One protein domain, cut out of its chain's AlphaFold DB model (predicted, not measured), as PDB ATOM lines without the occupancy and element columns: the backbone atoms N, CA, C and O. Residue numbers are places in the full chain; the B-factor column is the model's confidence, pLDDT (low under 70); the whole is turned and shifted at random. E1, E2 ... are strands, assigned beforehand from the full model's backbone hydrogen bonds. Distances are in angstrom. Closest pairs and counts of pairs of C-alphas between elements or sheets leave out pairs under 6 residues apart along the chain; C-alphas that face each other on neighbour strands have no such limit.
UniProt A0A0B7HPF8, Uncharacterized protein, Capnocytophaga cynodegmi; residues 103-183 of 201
ATOM      1  N   GLU A 103      -2.048 -14.872   3.808       63.75
ATOM      2  CA  GLU A 103      -3.391 -15.144   4.318       63.75
ATOM      3  C   GLU A 103      -3.331 -15.862   5.667       63.75
ATOM      4  O   GLU A 103      -2.466 -16.703   5.899       63.75
ATOM      5  N   MET A 104      -4.228 -15.501   6.587       65.00
ATOM      6  CA  MET A 104      -4.362 -16.180   7.877       65.00
ATOM      7  C   MET A 104      -5.530 -17.157   7.802       65.00
ATOM      8  O   MET A 104      -6.655 -16.742   7.530       65.00
ATOM      9  N   VAL A 105      -5.276 -18.427   8.099       67.69
ATOM     10  CA  VAL A 105      -6.276 -19.498   8.077       67.69
ATOM     11  C   VAL A 105      -6.268 -20.287   9.381       67.69
ATOM     12  O   VAL A 105      -5.292 -20.267  10.136       67.69
ATOM     13  N   THR A 106      -7.350 -21.022   9.630       76.19
ATOM     14  CA  THR A 106      -7.403 -22.036  10.685       76.19
ATOM     15  C   THR A 106      -7.089 -23.413  10.118       76.19
ATOM     16  O   THR A 106      -7.498 -23.759   9.005       76.19
ATOM     17  N   ALA A 107      -6.364 -24.215  10.891       79.31
ATOM     18  CA  ALA A 107      -6.081 -25.595  10.535       79.31
ATOM     19  C   ALA A 107      -6.108 -26.518  11.751       79.31
ATOM     20  O   ALA A 107      -5.573 -26.195  12.812       79.31
ATOM     21  N   LEU A 108      -6.689 -27.698  11.571       86.50
ATOM     22  CA  LEU A 108      -6.705 -28.760  12.564       86.50
ATOM     23  C   LEU A 108      -5.394 -29.551  12.515       86.50
ATOM     24  O   LEU A 108      -5.013 -30.069  11.465       86.50
ATOM     25  N   ALA A 109      -4.739 -29.712  13.660       89.94
ATOM     26  CA  ALA A 109      -3.638 -30.653  13.825       89.94
ATOM     27  C   ALA A 109      -4.160 -32.094  13.812       89.94
ATOM     28  O   ALA A 109      -4.609 -32.607  14.834       89.94
ATOM     29  N   VAL A 110      -4.126 -32.753  12.655       91.56
ATOM     30  CA  VAL A 110      -4.557 -34.157  12.521       91.56
ATOM     31  C   VAL A 110      -3.502 -35.134  13.055       91.56
ATOM     32  O   VAL A 110      -3.832 -36.242  13.472       91.56
ATOM     33  N   SER A 111      -2.239 -34.709  13.109       92.56
ATOM     34  CA  SER A 111      -1.150 -35.397  13.806       92.56
ATOM     35  C   SER A 111      -0.137 -34.373  14.338       92.56
ATOM     36  O   SER A 111      -0.346 -33.167  14.218       92.56
ATOM     37  N   ASN A 112       0.980 -34.840  14.904       91.00
ATOM     38  CA  ASN A 112       2.038 -33.960  15.409       91.00
ATOM     39  C   ASN A 112       2.860 -33.261  14.307       91.00
ATOM     40  O   ASN A 112       3.736 -32.457  14.622       91.00
ATOM     41  N   SER A 113       2.597 -33.576  13.037       87.75
ATOM     42  CA  SER A 113       3.356 -33.108  11.870       87.75
ATOM     43  C   SER A 113       2.478 -32.815  10.646       87.75
ATOM     44  O   SER A 113       2.984 -32.617   9.541       87.75
ATOM     45  N   VAL A 114       1.152 -32.822  10.827       90.31
ATOM     46  CA  VAL A 114       0.190 -32.640   9.739       90.31
ATOM     47  C   VAL A 114      -0.935 -31.702  10.171       90.31
ATOM     48  O   VAL A 114      -1.602 -31.928  11.185       90.31
ATOM     49  N   LEU A 115      -1.158 -30.656   9.373       88.56
ATOM     50  CA  LEU A 115      -2.204 -29.649   9.560       88.56
ATOM     51  C   LEU A 115      -3.201 -29.716   8.407       88.56
ATOM     52  O   LEU A 115      -2.796 -29.625   7.255       88.56
ATOM     53  N   ARG A 116      -4.497 -29.824   8.700       88.81
ATOM     54  CA  ARG A 116      -5.568 -29.757   7.699       88.81
ATOM     55  C   ARG A 116      -6.247 -28.395   7.744       88.81
ATOM     56  O   ARG A 116      -6.850 -28.059   8.760       88.81
ATOM     57  N   ILE A 117      -6.173 -27.629   6.659       84.50
ATOM     58  CA  ILE A 117      -6.802 -26.306   6.561       84.50
ATOM     59  C   ILE A 117      -8.324 -26.481   6.454       84.50
ATOM     60  O   ILE A 117      -8.808 -27.175   5.560       84.50
ATOM     61  N   GLU A 118      -9.081 -25.857   7.361       73.25
ATOM     62  CA  GLU A 118     -10.546 -26.000   7.401       73.25
ATOM     63  C   GLU A 118     -11.235 -25.185   6.304       73.25
ATOM     64  O   GLU A 118     -12.187 -25.654   5.684       73.25
ATOM     65  N   ASN A 119     -10.725 -23.980   6.041       68.25
ATOM     66  CA  ASN A 119     -11.203 -23.091   4.988       68.25
ATOM     67  C   ASN A 119     -10.015 -22.719   4.100       68.25
ATOM     68  O   ASN A 119      -9.331 -21.733   4.392       68.25
ATOM     69  N   PRO A 120      -9.701 -23.538   3.080       66.38
ATOM     70  CA  PRO A 120      -8.584 -23.251   2.210       66.38
ATOM     71  C   PRO A 120      -8.835 -21.924   1.481       66.38
ATOM     72  O   PRO A 120      -9.959 -21.630   1.063       66.38
ATOM     73  N   PRO A 121      -7.792 -21.112   1.339       60.78
ATOM     74  CA  PRO A 121      -7.888 -19.818   0.697       60.78
ATOM     75  C   PRO A 121      -8.163 -19.948  -0.800       60.78
ATOM     76  O   PRO A 121      -7.772 -20.918  -1.448       60.78
ATOM     77  N   HIS A 122      -8.852 -18.949  -1.354       54.19
ATOM     78  CA  HIS A 122      -9.322 -18.958  -2.746       54.19
ATOM     79  C   HIS A 122      -8.246 -18.528  -3.758       54.19
ATOM     80  O   HIS A 122      -8.489 -18.579  -4.966       54.19
ATOM     81  N   HIS A 123      -7.081 -18.064  -3.296       54.25
ATOM     82  CA  HIS A 123      -6.006 -17.615  -4.176       54.25
ATOM     83  C   HIS A 123      -5.284 -18.786  -4.863       54.25
ATOM     84  O   HIS A 123      -5.014 -19.822  -4.264       54.25
ATOM     85  N   LEU A 124      -5.000 -18.595  -6.159       48.00
ATOM     86  CA  LEU A 124      -4.549 -19.617  -7.114       48.00
ATOM     87  C   LEU A 124      -3.018 -19.782  -7.206       48.00
ATOM     88  O   LEU A 124      -2.559 -20.604  -7.997       48.00
ATOM     89  N   GLY A 125      -2.238 -19.033  -6.419       57.69
ATOM     90  CA  GLY A 125      -0.770 -19.073  -6.458       57.69
ATOM     91  C   GLY A 125      -0.162 -20.321  -5.804       57.69
ATOM     92  O   GLY A 125      -0.813 -21.027  -5.028       57.69
ATOM     93  N   GLU A 126       1.112 -20.598  -6.092       64.00
ATOM     94  CA  GLU A 126       1.868 -21.641  -5.386       64.00
ATOM     95  C   GLU A 126       2.153 -21.205  -3.946       64.00
ATOM     96  O   GLU A 126       2.500 -20.057  -3.701       64.00
ATOM     97  N   VAL A 127       1.981 -22.081  -2.957       67.50
ATOM     98  CA  VAL A 127       2.350 -21.742  -1.575       67.50
ATOM     99  C   VAL A 127       3.874 -21.750  -1.455       67.50
ATOM    100  O   VAL A 127       4.519 -22.687  -1.909       67.50
ATOM    101  N   THR A 128       4.453 -20.727  -0.834       66.31
ATOM    102  CA  THR A 128       5.904 -20.599  -0.618       66.31
ATOM    103  C   THR A 128       6.313 -20.809   0.832       66.31
ATOM    104  O   THR A 128       7.416 -21.290   1.078       66.31
ATOM    105  N   ASP A 129       5.449 -20.471   1.792       67.00
ATOM    106  CA  ASP A 129       5.769 -20.592   3.215       67.00
ATOM    107  C   ASP A 129       4.522 -20.782   4.090       67.00
ATOM    108  O   ASP A 129       3.426 -20.319   3.758       67.00
ATOM    109  N   PHE A 130       4.724 -21.415   5.247       68.69
ATOM    110  CA  PHE A 130       3.730 -21.585   6.299       68.69
ATOM    111  C   PHE A 130       4.322 -21.203   7.658       68.69
ATOM    112  O   PHE A 130       5.358 -21.715   8.086       68.69
ATOM    113  N   SER A 131       3.611 -20.364   8.410       68.31
ATOM    114  CA  SER A 131       3.983 -20.027   9.782       68.31
ATOM    115  C   SER A 131       2.816 -20.191  10.744       68.31
ATOM    116  O   SER A 131       1.806 -19.500  10.656       68.31
ATOM    117  N   ILE A 132       2.988 -21.064  11.728       70.31
ATOM    118  CA  ILE A 132       2.061 -21.231  12.843       70.31
ATOM    119  C   ILE A 132       2.287 -20.074  13.814       70.31
ATOM    120  O   ILE A 132       3.430 -19.792  14.183       70.31
ATOM    121  N   LYS A 133       1.210 -19.392  14.212       67.38
ATOM    122  CA  LYS A 133       1.262 -18.262  15.164       67.38
ATOM    123  C   LYS A 133       0.768 -18.628  16.560       67.38
ATOM    124  O   LYS A 133       1.103 -17.972  17.549       67.38
ATOM    125  N   GLY A 134      -0.009 -19.697  16.662       69.75
ATOM    126  CA  GLY A 134      -0.557 -20.177  17.919       69.75
ATOM    127  C   GLY A 134      -1.834 -20.960  17.707       69.75
ATOM    128  O   GLY A 134      -2.228 -21.224  16.575       69.75
ATOM    129  N   TYR A 135      -2.493 -21.297  18.802       68.38
ATOM    130  CA  TYR A 135      -3.809 -21.921  18.802       68.38
ATOM    131  C   TYR A 135      -4.693 -21.256  19.853       68.38
ATOM    132  O   TYR A 135      -4.201 -20.578  20.758       68.38
ATOM    133  N   VAL A 136      -6.001 -21.433  19.713       65.38
ATOM    134  CA  VAL A 136      -6.961 -21.073  20.758       65.38
ATOM    135  C   VAL A 136      -7.184 -22.315  21.612       65.38
ATOM    136  O   VAL A 136      -7.472 -23.387  21.078       65.38
ATOM    137  N   ASP A 137      -6.968 -22.205  22.920       67.62
ATOM    138  CA  ASP A 137      -7.198 -23.317  23.838       67.62
ATOM    139  C   ASP A 137      -8.687 -23.486  24.186       67.62
ATOM    140  O   ASP A 137      -9.562 -22.743  23.742       67.62
ATOM    141  N   GLU A 138      -8.984 -24.497  24.997       70.00
ATOM    142  CA  GLU A 138     -10.351 -24.850  25.405       70.00
ATOM    143  C   GLU A 138     -11.041 -23.740  26.216       70.00
ATOM    144  O   GLU A 138     -12.268 -23.691  26.277       70.00
ATOM    145  N   ASN A 139     -10.268 -22.807  26.780       72.38
ATOM    146  CA  ASN A 139     -10.752 -21.656  27.536       72.38
ATOM    147  C   ASN A 139     -10.875 -20.395  26.665       72.38
ATOM    148  O   ASN A 139     -10.968 -19.290  27.199       72.38
ATOM    149  N   GLN A 140     -10.832 -20.537  25.335       56.88
ATOM    150  CA  GLN A 140     -10.804 -19.432  24.372       56.88
ATOM    151  C   GLN A 140      -9.603 -18.486  24.542       56.88
ATOM    152  O   GLN A 140      -9.620 -17.351  24.060       56.88
ATOM    153  N   SER A 141      -8.538 -18.942  25.205       54.97
ATOM    154  CA  SER A 141      -7.319 -18.166  25.398       54.97
ATOM    155  C   SER A 141      -6.334 -18.421  24.260       54.97
ATOM    156  O   SER A 141      -6.185 -19.541  23.771       54.97
ATOM    157  N   ILE A 142      -5.645 -17.367  23.817       57.88
ATOM    158  CA  ILE A 142      -4.648 -17.471  22.747       57.88
ATOM    159  C   ILE A 142      -3.347 -18.017  23.336       57.88
ATOM    160  O   ILE A 142      -2.644 -17.321  24.071       57.88
ATOM    161  N   VAL A 143      -2.980 -19.232  22.942       65.12
ATOM    162  CA  VAL A 143      -1.671 -19.814  23.237       65.12
ATOM    163  C   VAL A 143      -0.732 -19.517  22.075       65.12
ATOM    164  O   VAL A 143      -0.854 -20.074  20.982       65.12
ATOM    165  N   LYS A 144       0.224 -18.612  22.306       65.56
ATOM    166  CA  LYS A 144       1.215 -18.204  21.303       65.56
ATOM    167  C   LYS A 144       2.197 -19.351  21.029       65.56
ATOM    168  O   LYS A 144       2.860 -19.835  21.944       65.56
ATOM    169  N   LYS A 145       2.336 -19.736  19.761       65.50
ATOM    170  CA  LYS A 145       3.386 -20.639  19.265       65.50
ATOM    171  C   LYS A 145       3.848 -20.120  17.913       65.50
ATOM    172  O   LYS A 145       3.119 -20.255  16.943       65.50
ATOM    173  N   ASN A 146       5.042 -19.538  17.861       67.06
ATOM    174  CA  ASN A 146       5.637 -19.058  16.616       67.06
ATOM    175  C   ASN A 146       6.528 -20.153  16.029       67.06
ATOM    176  O   ASN A 146       7.684 -20.283  16.426       67.06
ATOM    177  N   ILE A 147       5.979 -20.942  15.110       64.62
ATOM    178  CA  ILE A 147       6.720 -21.982  14.391       64.62
ATOM    179  C   ILE A 147       6.772 -21.567  12.924       64.62
ATOM    180  O   ILE A 147       5.740 -21.323  12.300       64.62
ATOM    181  N   LEU A 148       7.982 -21.435  12.389       64.88
ATOM    182  CA  LEU A 148       8.204 -21.303  10.954       64.88
ATOM    183  C   LEU A 148       8.402 -22.710  10.395       64.88
ATOM    184  O   LEU A 148       9.319 -23.407  10.841       64.88
ATOM    185  N   ILE A 149       7.544 -23.126   9.464       64.00
ATOM    186  CA  ILE A 149       7.620 -24.469   8.898       64.00
ATOM    187  C   ILE A 149       8.727 -24.497   7.843       64.00
ATOM    188  O   ILE A 149       8.518 -24.190   6.677       64.00
ATOM    189  N   SER A 150       9.942 -24.825   8.279       56.31
ATOM    190  CA  SER A 150      11.131 -24.860   7.418       56.31
ATOM    191  C   SER A 150      11.465 -26.279   6.935       56.31
ATOM    192  O   SER A 150      11.329 -27.244   7.686       56.31
ATOM    193  N   GLY A 151      11.961 -26.421   5.705       55.69
ATOM    194  CA  GLY A 151      12.398 -27.709   5.144       55.69
ATOM    195  C   GLY A 151      11.410 -28.306   4.140       55.69
ATOM    196  O   GLY A 151      10.597 -27.586   3.573       55.69
ATOM    197  N   PHE A 152      11.514 -29.615   3.887       62.53
ATOM    198  CA  PHE A 152      10.613 -30.314   2.966       62.53
ATOM    199  C   PHE A 152       9.232 -30.474   3.601       62.53
ATOM    200  O   PHE A 152       9.071 -31.224   4.564       62.53
ATOM    201  N   TRP A 153       8.252 -29.774   3.044       71.81
ATOM    202  CA  TRP A 153       6.838 -29.927   3.349       71.81
ATOM    203  C   TRP A 153       6.073 -30.260   2.066       71.81
ATOM    204  O   TRP A 153       6.538 -29.982   0.961       71.81
ATOM    205  N   GLU A 154       4.902 -30.868   2.209       74.62
ATOM    206  CA  GLU A 154       4.017 -31.205   1.095       74.62
ATOM    207  C   GLU A 154       2.617 -30.664   1.377       74.62
ATOM    208  O   GLU A 154       2.076 -30.880   2.461       74.62
ATOM    209  N   TYR A 155       2.034 -29.957   0.404       77.50
ATOM    210  CA  TYR A 155       0.644 -29.511   0.470       77.50
ATOM    211  C   TYR A 155      -0.238 -30.359  -0.450       77.50
ATOM    212  O   TYR A 155      -0.198 -30.230  -1.677       77.50
ATOM    213  N   ASN A 156      -1.073 -31.209   0.145       78.00
ATOM    214  CA  ASN A 156      -2.045 -32.013  -0.575       78.00
ATOM    215  C   ASN A 156      -3.324 -31.202  -0.820       78.00
ATOM    216  O   ASN A 156      -4.173 -31.059   0.059       78.00
ATOM    217  N   LYS A 157      -3.495 -30.715  -2.054       74.44
ATOM    218  CA  LYS A 157      -4.664 -29.920  -2.474       74.44
ATOM    219  C   LYS A 157      -6.003 -30.675  -2.415       74.44
ATOM    220  O   LYS A 157      -7.044 -30.033  -2.419       74.44
ATOM    221  N   GLN A 158      -6.006 -32.011  -2.407       80.44
ATOM    222  CA  GLN A 158      -7.246 -32.800  -2.325       80.44
ATOM    223  C   GLN A 158      -7.746 -32.917  -0.884       80.44
ATOM    224  O   GLN A 158      -8.953 -32.904  -0.651       80.44
ATOM    225  N   THR A 159      -6.826 -33.037   0.075       83.19
ATOM    226  CA  THR A 159      -7.152 -33.167   1.502       83.19
ATOM    227  C   THR A 159      -7.006 -31.857   2.277       83.19
ATOM    228  O   THR A 159      -7.432 -31.788   3.428       83.19
ATOM    229  N   ASN A 160      -6.453 -30.815   1.645       83.81
ATOM    230  CA  ASN A 160      -6.027 -29.550   2.250       83.81
ATOM    231  C   ASN A 160      -5.037 -29.747   3.406       83.81
ATOM    232  O   ASN A 160      -5.058 -29.004   4.389       83.81
ATOM    233  N   GLU A 161      -4.188 -30.769   3.309       87.31
ATOM    234  CA  GLU A 161      -3.228 -31.119   4.351       87.31
ATOM    235  C   GLU A 161      -1.835 -30.604   4.020       87.31
ATOM    236  O   GLU A 161      -1.345 -30.764   2.907       87.31
ATOM    237  N   ILE A 162      -1.194 -30.014   5.020       84.06
ATOM    238  CA  ILE A 162       0.208 -29.625   5.011       84.06
ATOM    239  C   ILE A 162       0.943 -30.644   5.870       84.06
ATOM    240  O   ILE A 162       0.698 -30.725   7.077       84.06
ATOM    241  N   MET A 163       1.837 -31.409   5.260       83.31
ATOM    242  CA  MET A 163       2.740 -32.325   5.947       83.31
ATOM    243  C   MET A 163       4.111 -31.673   6.076       83.31
ATOM    244  O   MET A 163       4.623 -31.138   5.098       83.31
ATOM    245  N   PHE A 164       4.717 -31.727   7.256       79.50
ATOM    246  CA  PHE A 164       6.035 -31.144   7.517       79.50
ATOM    247  C   PHE A 164       6.867 -32.042   8.446       79.50
ATOM    248  O   PHE A 164       6.346 -33.016   8.988       79.50
ATOM    249  N   PRO A 165       8.176 -31.789   8.617       72.81
ATOM    250  CA  PRO A 165       9.042 -32.675   9.391       72.81
ATOM    251  C   PRO A 165       8.618 -32.802  10.867       72.81
ATOM    252  O   PRO A 165       8.304 -31.811  11.523       72.81
ATOM    253  N   GLU A 166       8.682 -34.017  11.429       72.94
ATOM    254  CA  GLU A 166       8.236 -34.314  12.809       72.94
ATOM    255  C   GLU A 166       9.003 -33.560  13.907       72.94
ATOM    256  O   GLU A 166       8.534 -33.447  15.037       72.94
ATOM    257  N   ASN A 167      10.181 -33.014  13.594       70.19
ATOM    258  CA  ASN A 167      10.948 -32.202  14.537       70.19
ATOM    259  C   ASN A 167      10.323 -30.815  14.796       70.19
ATOM    260  O   ASN A 167      10.737 -30.134  15.733       70.19
ATOM    261  N   GLN A 168       9.326 -30.401  14.009       66.56
ATOM    262  CA  GLN A 168       8.545 -29.179  14.208       66.56
ATOM    263  C   GLN A 168       7.211 -29.524  14.879       66.56
ATOM    264  O   GLN A 168       6.141 -29.357  14.314       66.56
ATOM    265  N   HIS A 169       7.295 -30.049  16.100       78.88
ATOM    266  CA  HIS A 169       6.173 -30.629  16.845       78.88
ATOM    267  C   HIS A 169       4.983 -29.669  17.041       78.88
ATOM    268  O   HIS A 169       5.124 -28.572  17.595       78.88
ATOM    269  N   ILE A 170       3.787 -30.148  16.696       85.88
ATOM    270  CA  ILE A 170       2.495 -29.566  17.083       85.88
ATOM    271  C   ILE A 170       1.677 -30.560  17.908       85.88
ATOM    272  O   ILE A 170       1.864 -31.768  17.830       85.88
ATOM    273  N   ASP A 171       0.749 -30.051  18.713       88.00
ATOM    274  CA  ASP A 171      -0.132 -30.896  19.523       88.00
ATOM    275  C   ASP A 171      -1.358 -31.323  18.705       88.00
ATOM    276  O   ASP A 171      -2.159 -30.471  18.306       88.00
ATOM    277  N   SER A 172      -1.496 -32.633  18.472       90.19
ATOM    278  CA  SER A 172      -2.644 -33.222  17.771       90.19
ATOM    279  C   SER A 172      -3.982 -32.860  18.432       90.19
ATOM    280  O   SER A 172      -4.092 -32.750  19.656       90.19
ATOM    281  N   GLY A 173      -5.008 -32.650  17.609       85.06
ATOM    282  CA  GLY A 173      -6.363 -32.277  18.013       85.06
ATOM    283  C   GLY A 173      -6.571 -30.787  18.305       85.06
ATOM    284  O   GLY A 173      -7.703 -30.378  18.552       85.06
ATOM    285  N   LYS A 174      -5.520 -29.955  18.271       84.38
ATOM    286  CA  LYS A 174      -5.642 -28.495  18.442       84.38
ATOM    287  C   LYS A 174      -5.883 -27.791  17.101       84.38
ATOM    288  O   LYS A 174      -5.393 -28.229  16.061       84.38
ATOM    289  N   ILE A 175      -6.615 -26.676  17.140       79.56
ATOM    290  CA  ILE A 175      -6.875 -25.816  15.976       79.56
ATOM    291  C   ILE A 175      -5.905 -24.637  16.009       79.56
ATOM    292  O   ILE A 175      -5.954 -23.792  16.903       79.56
ATOM    293  N   TYR A 176      -5.012 -24.593  15.028       76.56
ATOM    294  CA  TYR A 176      -3.957 -23.600  14.909       76.56
ATOM    295  C   TYR A 176      -4.346 -22.468  13.963       76.56
ATOM    296  O   TYR A 176      -5.008 -22.682  12.951       76.56
ATOM    297  N   ASN A 177      -3.858 -21.269  14.276       68.50
ATOM    298  CA  ASN A 177      -3.811 -20.150  13.348       68.50
ATOM    299  C   ASN A 177      -2.513 -20.236  12.544       68.50
ATOM    300  O   ASN A 177      -1.413 -20.198  13.117       68.50
ATOM    301  N   ILE A 178      -2.654 -20.345  11.228       68.00
ATOM    302  CA  ILE A 178      -1.550 -20.451  10.281       68.00
ATOM    303  C   ILE A 178      -1.562 -19.236   9.369       68.00
ATOM    304  O   ILE A 178      -2.584 -18.871   8.801       68.00
ATOM    305  N   LEU A 179      -0.391 -18.646   9.203       66.31
ATOM    306  CA  LEU A 179      -0.091 -17.670   8.181       66.31
ATOM    307  C   LEU A 179       0.470 -18.406   6.956       66.31
ATOM    308  O   LEU A 179       1.503 -19.063   7.077       66.31
ATOM    309  N   ILE A 180      -0.193 -18.311   5.810       68.00
ATOM    310  CA  ILE A 180       0.245 -18.897   4.538       68.00
ATOM    311  C   ILE A 180       0.780 -17.789   3.643       68.00
ATOM    312  O   ILE A 180       0.132 -16.753   3.521       68.00
ATOM    313  N   THR A 181       1.922 -18.019   2.999       67.62
ATOM    314  CA  THR A 181       2.504 -17.108   2.007       67.62
ATOM    315  C   THR A 181       2.478 -17.738   0.616       67.62
ATOM    316  O   THR A 181       2.844 -18.898   0.470       67.62
ATOM    317  N   TYR A 182       2.103 -16.985  -0.418       66.00
ATOM    318  CA  TYR A 182       2.029 -17.426  -1.817       66.00
ATOM    319  C   TYR A 182       3.143 -16.837  -2.690       66.00
ATOM    320  O   TYR A 182       3.618 -15.719  -2.464       66.00
ATOM    321  N   GLU A 183       3.525 -17.568  -3.730       57.53
ATOM    322  CA  GLU A 183       4.262 -17.064  -4.878       57.53
ATOM    323  C   GLU A 183       3.367 -16.091  -5.656       57.53
ATOM    324  O   GLU A 183       2.139 -16.190  -5.648       57.53
TER     325      GLU A 183
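What this domain is: This is residues 103 to 183 of the 201 residues of an uncharacterized protein of Capnocytophaga cynodegmi (UniProt A0A0B7HPF8). One strongly twisted antiparallel sheet is folded back on itself like a half-open shell: the longer strands E4, E3 and E7 make one leaf, the short strands E2, E6 and E5 make the other, and E1 is the hinge between them. The shell is not closed, for its edge strands E4 and E5 are not neighbours. The printed part has 81 residues with seven named strands, E1 to E7 in chain order, and no named helix; the sheet runs E4, E3, E7, E1, E2, E6, E5, and the class is all strand. The whole is compact, with a radius of gyration of the C-alphas of 11.8 A, and spans 35 by 26 by 21 A.

How they stand to each other: E1, residues 103 to 111, and E2, residues 114 to 117, form a hairpin, with N 108 and O 116 2.8 A apart. On the other side of E1 is E7, residues 175 to 182, antiparallel at 128 degrees, with N 105 and O 178 at 2.8 A. E3, residues 127 to 136, is the next neighbour of E7, at 157 degrees, with N 131 and O 179 at 2.8 A. E3 forms a hairpin with the edge strand E4, residues 142 to 148, where N 143 and O 135 are 2.8 A apart. E2 is the antiparallel neighbour of E6, residues 161 to 163, at 154 degrees, with N 162 and O 115 at 2.8 A. E6 forms a hairpin with the edge strand E5, residues 154 to 156, where N 156 and O 161 are 2.8 A apart. In this folded sheet, one sheet bent back into two leaves, E4, E3 and E7 face E2, E6 and E5 with 16 pairs of C-alphas within 11 A. E3 and E5 are only just apart, their closest C-alphas 8.2 A from each other.

Where its parts are: E1 begins at C-alpha 103, (-3.391, -15.144, 4.318), measures 22.5 A and bends by 52 degrees at residue 106. E2 measures 10.0 A. E3, the longest strand by residues, begins at C-alpha 127, (2.350, -21.742, -1.575), measures 24.2 A and bends by 53 degrees at residue 133. E4 measures 17.9 A, and E5 and E6 measure 6.3 A each. E7 measures 21.6 A and ends at C-alpha 182, (2.029, -17.426, -1.817).

The domain as a whole: The two C-alphas farthest apart, those of Asn 139 and Glu 183, are 36.0 A from each other. The printed part has no cut. The link from E6 to E7, 11 residues, is long. The mean pLDDT of the printed part is 72.2, and 42 residues are under 70, among them residues 119 to 131 and 140 to 152.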